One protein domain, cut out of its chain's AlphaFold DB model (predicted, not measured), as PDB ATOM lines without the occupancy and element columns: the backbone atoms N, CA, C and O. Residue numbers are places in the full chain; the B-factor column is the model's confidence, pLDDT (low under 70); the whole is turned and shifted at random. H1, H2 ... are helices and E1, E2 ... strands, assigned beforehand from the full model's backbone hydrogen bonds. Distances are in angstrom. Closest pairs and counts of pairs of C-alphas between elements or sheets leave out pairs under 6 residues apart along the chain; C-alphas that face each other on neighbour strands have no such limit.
ATOM      1  N   ILE A   3     144.054 197.251 118.954       78.69
ATOM      2  CA  ILE A   3     145.099 197.571 117.973       78.69
ATOM      3  C   ILE A   3     146.333 196.736 118.310       78.69
ATOM      4  O   ILE A   3     146.724 196.663 119.479       78.69
ATOM      5  N   GLU A   4     146.923 196.104 117.298       72.75
ATOM      6  CA  GLU A   4     148.214 195.434 117.436       72.75
ATOM      7  C   GLU A   4     149.329 196.487 117.460       72.75
ATOM      8  O   GLU A   4     149.400 197.355 116.587       72.75
ATOM      9  N   ALA A   5     150.170 196.427 118.491       73.88
ATOM     10  CA  ALA A   5     151.352 197.267 118.626       73.88
ATOM     11  C   ALA A   5     152.601 196.396 118.550       73.88
ATOM     12  O   ALA A   5     152.621 195.284 119.084       73.88
ATOM     13  N   VAL A   6     153.639 196.920 117.909       73.62
ATOM     14  CA  VAL A   6     154.939 196.258 117.813       73.62
ATOM     15  C   VAL A   6     155.903 196.988 118.736       73.62
ATOM     16  O   VAL A   6     155.884 198.215 118.810       73.62
ATOM     17  N   VAL A   7     156.711 196.228 119.466       74.06
ATOM     18  CA  VAL A   7     157.816 196.763 120.262       74.06
ATOM     19  C   VAL A   7     159.078 196.606 119.430       74.06
ATOM     20  O   VAL A   7     159.286 195.538 118.858       74.06
ATOM     21  N   ASP A   8     159.863 197.667 119.301       72.62
ATOM     22  CA  ASP A   8     161.152 197.599 118.615       72.62
ATOM     23  C   ASP A   8     162.249 196.981 119.502       72.62
ATOM     24  O   ASP A   8     162.038 196.678 120.679       72.62
ATOM     25  N   GLU A   9     163.449 196.803 118.945       70.50
ATOM     26  CA  GLU A   9     164.612 196.246 119.657       70.50
ATOM     27  C   GLU A   9     165.092 197.118 120.834       70.50
ATOM     28  O   GLU A   9     165.899 196.683 121.650       70.50
ATOM     29  N   GLN A  10     164.596 198.352 120.942       72.06
ATOM     30  CA  GLN A  10     164.928 199.315 121.992       72.06
ATOM     31  C   GLN A  10     163.845 199.368 123.083       72.06
ATOM     32  O   GLN A  10     163.964 200.141 124.036       72.06
ATOM     33  N   GLY A  11     162.791 198.552 122.969       68.44
ATOM     34  CA  GLY A  11     161.677 198.521 123.913       68.44
ATOM     35  C   GLY A  11     160.638 199.626 123.690       68.44
ATOM     36  O   GLY A  11     159.779 199.834 124.550       68.44
ATOM     37  N   VAL A  12     160.681 200.344 122.564       78.88
ATOM     38  CA  VAL A  12     159.719 201.402 122.234       78.88
ATOM     39  C   VAL A  12     158.491 200.795 121.569       78.88
ATOM     40  O   VAL A  12     158.570 200.053 120.591       78.88
ATOM     41  N   LEU A  13     157.318 201.139 122.100       77.69
ATOM     42  CA  LEU A  13     156.042 200.678 121.575       77.69
ATOM     43  C   LEU A  13     155.578 201.564 120.417       77.69
ATOM     44  O   LEU A  13     155.241 202.735 120.602       77.69
ATOM     45  N   ILE A  14     155.501 200.975 119.229       78.06
ATOM     46  CA  ILE A  14     155.028 201.622 118.011       78.06
ATOM     47  C   ILE A  14     153.639 201.072 117.683       78.06
ATOM     48  O   ILE A  14     153.447 199.878 117.439       78.06
ATOM     49  N   ALA A  15     152.645 201.958 117.670       77.19
ATOM     50  CA  ALA A  15     151.273 201.633 117.300       77.19
ATOM     51  C   ALA A  15     150.793 202.560 116.181       77.19
ATOM     52  O   ALA A  15     150.788 203.783 116.325       77.19
ATOM     53  N   HIS A  16     150.335 201.985 115.070       79.62
ATOM     54  CA  HIS A  16     149.653 202.742 114.026       79.62
ATOM     55  C   HIS A  16     148.205 203.012 114.450       79.62
ATOM     56  O   HIS A  16     147.337 202.149 114.333       79.62
ATOM     57  N   LEU A  17     147.945 204.225 114.950       78.62
ATOM     58  CA  LEU A  17     146.598 204.688 115.278       78.62
ATOM     59  C   LEU A  17     145.936 205.374 114.070       78.62
ATOM     60  O   LEU A  17     146.384 206.443 113.650       78.62
ATOM     61  N   PRO A  18     144.818 204.836 113.558       81.75
ATOM     62  CA  PRO A  18     143.979 205.536 112.601       81.75
ATOM     63  C   PRO A  18     143.460 206.871 113.166       81.75
ATOM     64  O   PRO A  18     143.107 206.945 114.349       81.75
ATOM     65  N   PRO A  19     143.306 207.915 112.330       82.31
ATOM     66  CA  PRO A  19     142.924 209.256 112.783       82.31
ATOM     67  C   PRO A  19     141.561 209.304 113.495       82.31
ATOM     68  O   PRO A  19     141.366 210.125 114.387       82.31
ATOM     69  N   TYR A  20     140.640 208.388 113.174       84.44
ATOM     70  CA  TYR A  20     139.322 208.285 113.817       84.44
ATOM     71  C   TYR A  20     139.353 207.713 115.249       84.44
ATOM     72  O   TYR A  20     138.336 207.751 115.949       84.44
ATOM     73  N   LEU A  21     140.494 207.178 115.702       80.50
ATOM     74  CA  LEU A  21     140.692 206.685 117.074       80.50
ATOM     75  C   LEU A  21     141.363 207.707 117.992       80.50
ATOM     76  O   LEU A  21     141.474 207.471 119.197       80.50
ATOM     77  N   LYS A  22     141.742 208.872 117.460       76.94
ATOM     78  CA  LYS A  22     142.310 209.968 118.245       76.94
ATOM     79  C   LYS A  22     141.304 210.434 119.309       76.94
ATOM     80  O   LYS A  22     140.176 210.797 118.993       76.94
ATOM     81  N   GLY A  23     141.713 210.398 120.579       81.56
ATOM     82  CA  GLY A  23     140.880 210.802 121.722       81.56
ATOM     83  C   GLY A  23     139.897 209.740 122.234       81.56
ATOM     84  O   GLY A  23     139.134 210.023 123.156       81.56
ATOM     85  N   LYS A  24     139.900 208.519 121.681       82.69
ATOM     86  CA  LYS A  24     139.083 207.398 122.177       82.69
ATOM     87  C   LYS A  24     139.926 206.446 123.026       82.69
ATOM     88  O   LYS A  24     141.110 206.253 122.767       82.69
ATOM     89  N   LYS A  25     139.296 205.801 124.017       78.94
ATOM     90  CA  LYS A  25     139.922 204.696 124.759       78.94
ATOM     91  C   LYS A  25     140.109 203.504 123.818       78.94
ATOM     92  O   LYS A  25     139.133 202.996 123.261       78.94
ATOM     93  N   ILE A  26     141.350 203.064 123.661       82.19
ATOM     94  CA  ILE A  26     141.715 201.876 122.888       82.19
ATOM     95  C   ILE A  26     142.457 200.887 123.777       82.19
ATOM     96  O   ILE A  26     143.034 201.269 124.793       82.19
ATOM     97  N   LEU A  27     142.420 199.617 123.388       77.50
ATOM     98  CA  LEU A  27     143.142 198.549 124.064       77.50
ATOM     99  C   LEU A  27     144.260 198.087 123.125       77.50
ATOM    100  O   LEU A  27     143.994 197.765 121.967       77.50
ATOM    101  N   LEU A  28     145.501 198.130 123.599       78.00
ATOM    102  CA  LEU A  28     146.680 197.746 122.824       78.00
ATOM    103  C   LEU A  28     147.083 196.327 123.213       78.00
ATOM    104  O   LEU A  28     147.225 196.031 124.399       78.00
ATOM    105  N   SER A  29     147.238 195.457 122.218       72.12
ATOM    106  CA  SER A  29     147.811 194.128 122.416       72.12
ATOM    107  C   SER A  29     149.263 194.163 121.969       72.12
ATOM    108  O   SER A  29     149.556 194.483 120.816       72.12
ATOM    109  N   VAL A  30     150.156 193.874 122.909       74.75
ATOM    110  CA  VAL A  30     151.602 193.870 122.705       74.75
ATOM    111  C   VAL A  30     152.065 192.433 122.818       74.75
ATOM    112  O   VAL A  30     151.852 191.802 123.855       74.75
ATOM    113  N   ARG A  31     152.678 191.902 121.759       66.69
ATOM    114  CA  ARG A  31     153.354 190.607 121.843       66.69
ATOM    115  C   ARG A  31     154.826 190.862 122.146       66.69
ATOM    116  O   ARG A  31     155.441 191.627 121.404       66.69
ATOM    117  N   PRO A  32     155.389 190.261 123.205       65.50
ATOM    118  CA  PRO A  32     156.824 190.324 123.412       65.50
ATOM    119  C   PRO A  32     157.514 189.659 122.220       65.50
ATOM    120  O   PRO A  32     157.107 188.575 121.788       65.50
ATOM    121  N   LEU A  33     158.537 190.318 121.680       63.72
ATOM    122  CA  LEU A  33     159.465 189.663 120.770       63.72
ATOM    123  C   LEU A  33     160.205 188.602 121.589       63.72
ATOM    124  O   LEU A  33     160.886 188.920 122.560       63.72
ATOM    125  N   LEU A  34     159.990 187.335 121.250       62.50
ATOM    126  CA  LEU A  34     160.721 186.230 121.854       62.50
ATOM    127  C   LEU A  34     162.118 186.219 121.232       62.50
ATOM    128  O   LEU A  34     162.259 185.891 120.052       62.50
ATOM    129  N   GLU A  35     163.138 186.579 122.011       60.62
ATOM    130  CA  GLU A  35     164.526 186.339 121.617       60.62
ATOM    131  C   GLU A  35     164.700 184.842 121.338       60.62
ATOM    132  O   GLU A  35     164.470 183.994 122.199       60.62
ATOM    133  N   THR A  36     165.035 184.510 120.093       57.47
ATOM    134  CA  THR A  36     165.135 183.116 119.630       57.47
ATOM    135  C   THR A  36     166.513 182.519 119.917       57.47
ATOM    136  O   THR A  36     166.694 181.305 119.861       57.47
ATOM    137  N   GLU A  37     167.481 183.368 120.264       57.25
ATOM    138  CA  GLU A  37     168.884 183.013 120.466       57.25
ATOM    139  C   GLU A  37     169.260 183.122 121.944       57.25
ATOM    140  O   GLU A  37     170.181 183.833 122.339       57.25
ATOM    141  N   SER A  38     168.535 182.409 122.803       57.94
ATOM    142  CA  SER A  38     168.978 182.264 124.186       57.94
ATOM    143  C   SER A  38     170.127 181.254 124.230       57.94
ATOM    144  O   SER A  38     169.922 180.048 124.094       57.94
ATOM    145  N   ASN A  39     171.364 181.732 124.401       62.97
ATOM    146  CA  ASN A  39     172.503 180.844 124.604       62.97
ATOM    147  C   ASN A  39     172.331 180.117 125.947       62.97
ATOM    148  O   ASN A  39     172.444 180.720 127.014       62.97
ATOM    149  N   VAL A  40     172.057 178.811 125.883       64.81
ATOM    150  CA  VAL A  40     171.824 177.945 127.051       64.81
ATOM    151  C   VAL A  40     172.971 178.043 128.064       64.81
ATOM    152  O   VAL A  40     172.735 177.967 129.266       64.81
ATOM    153  N   ILE A  41     174.199 178.283 127.593       66.88
ATOM    154  CA  ILE A  41     175.388 178.447 128.438       66.88
ATOM    155  C   ILE A  41     175.294 179.742 129.258       66.88
ATOM    156  O   ILE A  41     175.512 179.709 130.465       66.88
ATOM    157  N   THR A  42     174.900 180.861 128.642       67.94
ATOM    158  CA  THR A  42     174.713 182.147 129.337       67.94
ATOM    159  C   THR A  42     173.568 182.080 130.346       67.94
ATOM    160  O   THR A  42     173.673 182.615 131.444       67.94
ATOM    161  N   ILE A  43     172.482 181.385 130.003       69.88
ATOM    162  CA  ILE A  43     171.330 181.204 130.892       69.88
ATOM    163  C   ILE A  43     171.717 180.405 132.148       69.88
ATOM    164  O   ILE A  43     171.339 180.775 133.257       69.88
ATOM    165  N   LEU A  44     172.481 179.320 131.983       74.62
ATOM    166  CA  LEU A  44     172.968 178.502 133.099       74.62
ATOM    167  C   LEU A  44     173.891 179.289 134.032       74.62
ATOM    168  O   LEU A  44     173.790 179.137 135.250       74.62
ATOM    169  N   ASP A  45     174.751 180.143 133.477       76.81
ATOM    170  CA  ASP A  45     175.638 181.007 134.259       76.81
ATOM    171  C   ASP A  45     174.825 182.009 135.097       76.81
ATOM    172  O   ASP A  45     175.011 182.103 136.308       76.81
ATOM    173  N   VAL A  46     173.805 182.640 134.499       78.31
ATOM    174  CA  VAL A  46     172.883 183.553 135.200       78.31
ATOM    175  C   VAL A  46     172.120 182.852 136.327       78.31
ATOM    176  O   VAL A  46     172.015 183.404 137.419       78.31
ATOM    177  N   PHE A  47     171.606 181.637 136.107       78.19
ATOM    178  CA  PHE A  47     170.935 180.878 137.170       78.19
ATOM    179  C   PHE A  47     171.897 180.456 138.284       78.19
ATOM    180  O   PHE A  47     171.513 180.461 139.451       78.19
ATOM    181  N   THR A  48     173.143 180.127 137.940       81.81
ATOM    182  CA  THR A  48     174.180 179.769 138.916       81.81
ATOM    183  C   THR A  48     174.568 180.968 139.777       81.81
ATOM    184  O   THR A  48     174.682 180.843 140.993       81.81
ATOM    185  N   GLU A  49     174.733 182.146 139.176       83.50
ATOM    186  CA  GLU A  49     174.983 183.392 139.907       83.50
ATOM    187  C   GLU A  49     173.771 183.806 140.754       83.50
ATOM    188  O   GLU A  49     173.936 184.256 141.886       83.50
ATOM    189  N   ALA A  50     172.549 183.593 140.256       81.25
ATOM    190  CA  ALA A  50     171.326 183.862 141.005       81.25
ATOM    191  C   ALA A  50     171.137 182.928 142.213       81.25
ATOM    192  O   ALA A  50     170.621 183.375 143.231       81.25
ATOM    193  N   ASP A  51     171.571 181.664 142.143       81.62
ATOM    194  CA  ASP A  51     171.527 180.737 143.290       81.62
ATOM    195  C   ASP A  51     172.571 181.084 144.366       81.62
ATOM    196  O   ASP A  51     172.368 180.794 145.544       81.62
ATOM    197  N   LYS A  52     173.665 181.762 143.987       84.94
ATOM    198  CA  LYS A  52     174.647 182.318 144.937       84.94
ATOM    199  C   LYS A  52     174.144 183.566 145.657       84.94
ATOM    200  O   LYS A  52     174.687 183.911 146.708       84.94
ATOM    201  N   LEU A  53     173.164 184.274 145.092       83.69
ATOM    202  CA  LEU A  53     172.496 185.350 145.809       83.69
ATOM    203  C   LEU A  53     171.679 184.717 146.941       83.69
ATOM    204  O   LEU A  53     170.914 183.782 146.712       83.69
ATOM    205  N   ASP A  54     171.812 185.245 148.157       77.12
ATOM    206  CA  ASP A  54     171.004 184.840 149.315       77.12
ATOM    207  C   ASP A  54     169.578 185.406 149.185       77.12
ATOM    208  O   ASP A  54     169.122 186.253 149.955       77.12
ATOM    209  N   ILE A  55     168.895 185.026 148.100       79.75
ATOM    210  CA  ILE A  55     167.538 185.465 147.805       79.75
ATOM    211  C   ILE A  55     166.613 184.704 148.756       79.75
ATOM    212  O   ILE A  55     166.654 183.468 148.785       79.75
ATOM    213  N   PRO A  56     165.749 185.401 149.513       77.88
ATOM    214  CA  PRO A  56     164.783 184.741 150.373       77.88
ATOM    215  C   PRO A  56     163.926 183.773 149.553       77.88
ATOM    216  O   PRO A  56     163.242 184.152 148.597       77.88
ATOM    217  N   ARG A  57     163.981 182.492 149.926       77.81
ATOM    218  CA  ARG A  57     163.188 181.435 149.302       77.81
ATOM    219  C   ARG A  57     161.786 181.470 149.888       77.81
ATOM    220  O   ARG A  57     161.525 180.850 150.913       77.81
ATOM    221  N   TYR A  58     160.895 182.198 149.229       80.56
ATOM    222  CA  TYR A  58     159.482 182.181 149.581       80.56
ATOM    223  C   TYR A  58     158.826 180.902 149.073       80.56
ATOM    224  O   TYR A  58     159.003 180.494 147.922       80.56
ATOM    225  N   THR A  59     158.038 180.274 149.932       81.19
ATOM    226  CA  THR A  59     157.145 179.198 149.524       81.19
ATOM    227  C   THR A  59     156.048 179.744 148.613       81.19
ATOM    228  O   THR A  59     155.710 180.928 148.630       81.19
ATOM    229  N   GLN A  60     155.446 178.861 147.816       79.69
ATOM    230  CA  GLN A  60     154.340 179.233 146.934       79.69
ATOM    231  C   GLN A  60     153.207 179.943 147.698       79.69
ATOM    232  O   GLN A  60     152.641 180.906 147.185       79.69
ATOM    233  N   THR A  61     152.897 179.500 148.918       82.81
ATOM    234  CA  THR A  61     151.868 180.109 149.772       82.81
ATOM    235  C   THR A  61     152.215 181.554 150.124       82.81
ATOM    236  O   THR A  61     151.399 182.438 149.888       82.81
ATOM    237  N   GLU A  62     153.444 181.819 150.567       85.94
ATOM    238  CA  GLU A  62     153.897 183.164 150.957       85.94
ATOM    239  C   GLU A  62     153.915 184.147 149.774       85.94
ATOM    240  O   GLU A  62     153.565 185.324 149.919       85.94
ATOM    241  N   ILE A  63     154.270 183.665 148.576       83.38
ATOM    242  CA  ILE A  63     154.194 184.456 147.337       83.38
ATOM    243  C   ILE A  63     152.736 184.817 147.038       83.38
ATOM    244  O   ILE A  63     152.425 185.967 146.728       83.38
ATOM    245  N   LEU A  64     151.826 183.844 147.139       83.94
ATOM    246  CA  LEU A  64     150.405 184.053 146.864       83.94
ATOM    247  C   LEU A  64     149.756 184.999 147.876       83.94
ATOM    248  O   LEU A  64     148.975 185.858 147.470       83.94
ATOM    249  N   GLU A  65     150.091 184.886 149.158       84.94
ATOM    250  CA  GLU A  65     149.609 185.789 150.208       84.94
ATOM    251  C   GLU A  65     150.103 187.223 149.983       84.94
ATOM    252  O   GLU A  65     149.312 188.166 150.046       84.94
ATOM    253  N   SER A  66     151.372 187.395 149.605       79.00
ATOM    254  CA  SER A  66     151.931 188.709 149.255       79.00
ATOM    255  C   SER A  66     151.229 189.330 148.044       79.00
ATOM    256  O   SER A  66     150.873 190.505 148.062       79.00
ATOM    257  N   LEU A  67     150.954 188.545 146.996       78.88
ATOM    258  CA  LEU A  67     150.240 189.021 145.804       78.88
ATOM    259  C   LEU A  67     148.763 189.339 146.075       78.88
ATOM    260  O   LEU A  67     148.204 190.252 145.462       78.88
ATOM    261  N   GLN A  68     148.120 188.604 146.983       72.44
ATOM    262  CA  GLN A  68     146.746 188.879 147.405       72.44
ATOM    263  C   GLN A  68     146.653 190.151 148.251       72.44
ATOM    264  O   GLN A  68     145.699 190.907 148.074       72.44
ATOM    265  N   MET A  69     147.661 190.450 149.078       60.12
ATOM    266  CA  MET A  69     147.733 191.722 149.808       60.12
ATOM    267  C   MET A  69     147.842 192.939 148.875       60.12
ATOM    268  O   MET A  69     147.297 193.993 149.191       60.12
ATOM    269  N   ILE A  70     148.457 192.799 147.696       59.06
ATOM    270  CA  ILE A  70     148.579 193.891 146.709       59.06
ATOM    271  C   ILE A  70     147.262 194.123 145.939       59.06
ATOM    272  O   ILE A  70     147.009 195.225 145.464       59.06
ATOM    273  N   LYS A  71     146.384 193.114 145.834       56.25
ATOM    274  CA  LYS A  71     145.053 193.241 145.198       56.25
ATOM    275  C   LYS A  71     143.959 193.787 146.127       56.25
ATOM    276  O   LYS A  71     142.821 193.926 145.683       56.25
ATOM    277  N   GLY A  72     144.283 194.040 147.395       58.41
ATOM    278  CA  GLY A  72     143.338 194.449 148.435       58.41
ATOM    279  C   GLY A  72     143.355 195.935 148.819       58.41
ATOM    280  O   GLY A  72     142.682 196.277 149.790       58.41
TER     281      GLY A  72
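This is residues 3 to 72 of the 73 residues of an uncharacterized protein of Beggiatoa alba B18LD (UniProt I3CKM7). The printed part is an open, flat hook: a small two-strand sheet, E1 beside E2, with a long loop at one end, then an extended stretch to helix H1, after which the chain turns back to helix H2, the two helices standing free of each other. The 70 residues hold, in order, E1, E2, H1 and H2; the sheet, E1 next to E2, is parallel, and the class is mixed, with under half of the residues in named elements. It is extended, with a radius of gyration of the C-alphas of 19.6 A and spans of 53 by 39 by 14 A.

Look first at E1, residues 3 to 7, and E2, residues 27 to 30: they are parallel at 36 degrees, with N 5 and O 29 3.1 A apart, within hydrogen-bond range. Residues 6 to 7 of E1 also pair, antiparallel, with residues 13 to 14. H1, residues 40 to 52, is apart from E1 and from H2, residues 60 to 70. In both helices every O i to N i+4 pair is within hydrogen-bond range.

Find C-alpha 3 at (145.099, 197.571, 117.973), where E1 begins; it spans 12.9 A, and E2 9.8 A. From C-alpha 40 at (171.824, 177.945, 127.051) H1 runs 18.6 A; H2 runs 15.8 A to C-alpha 70 at (148.579, 193.891, 146.709).

The C-alphas of Tyr 20 and Lys 52, the two farthest apart, are 53.8 A apart. The printed part has no cut; the link from E1 to E2 is long, 19 residues. Look for pLDDT under 70 at residue 11, residues 31 to 43 and residues 69 to 72.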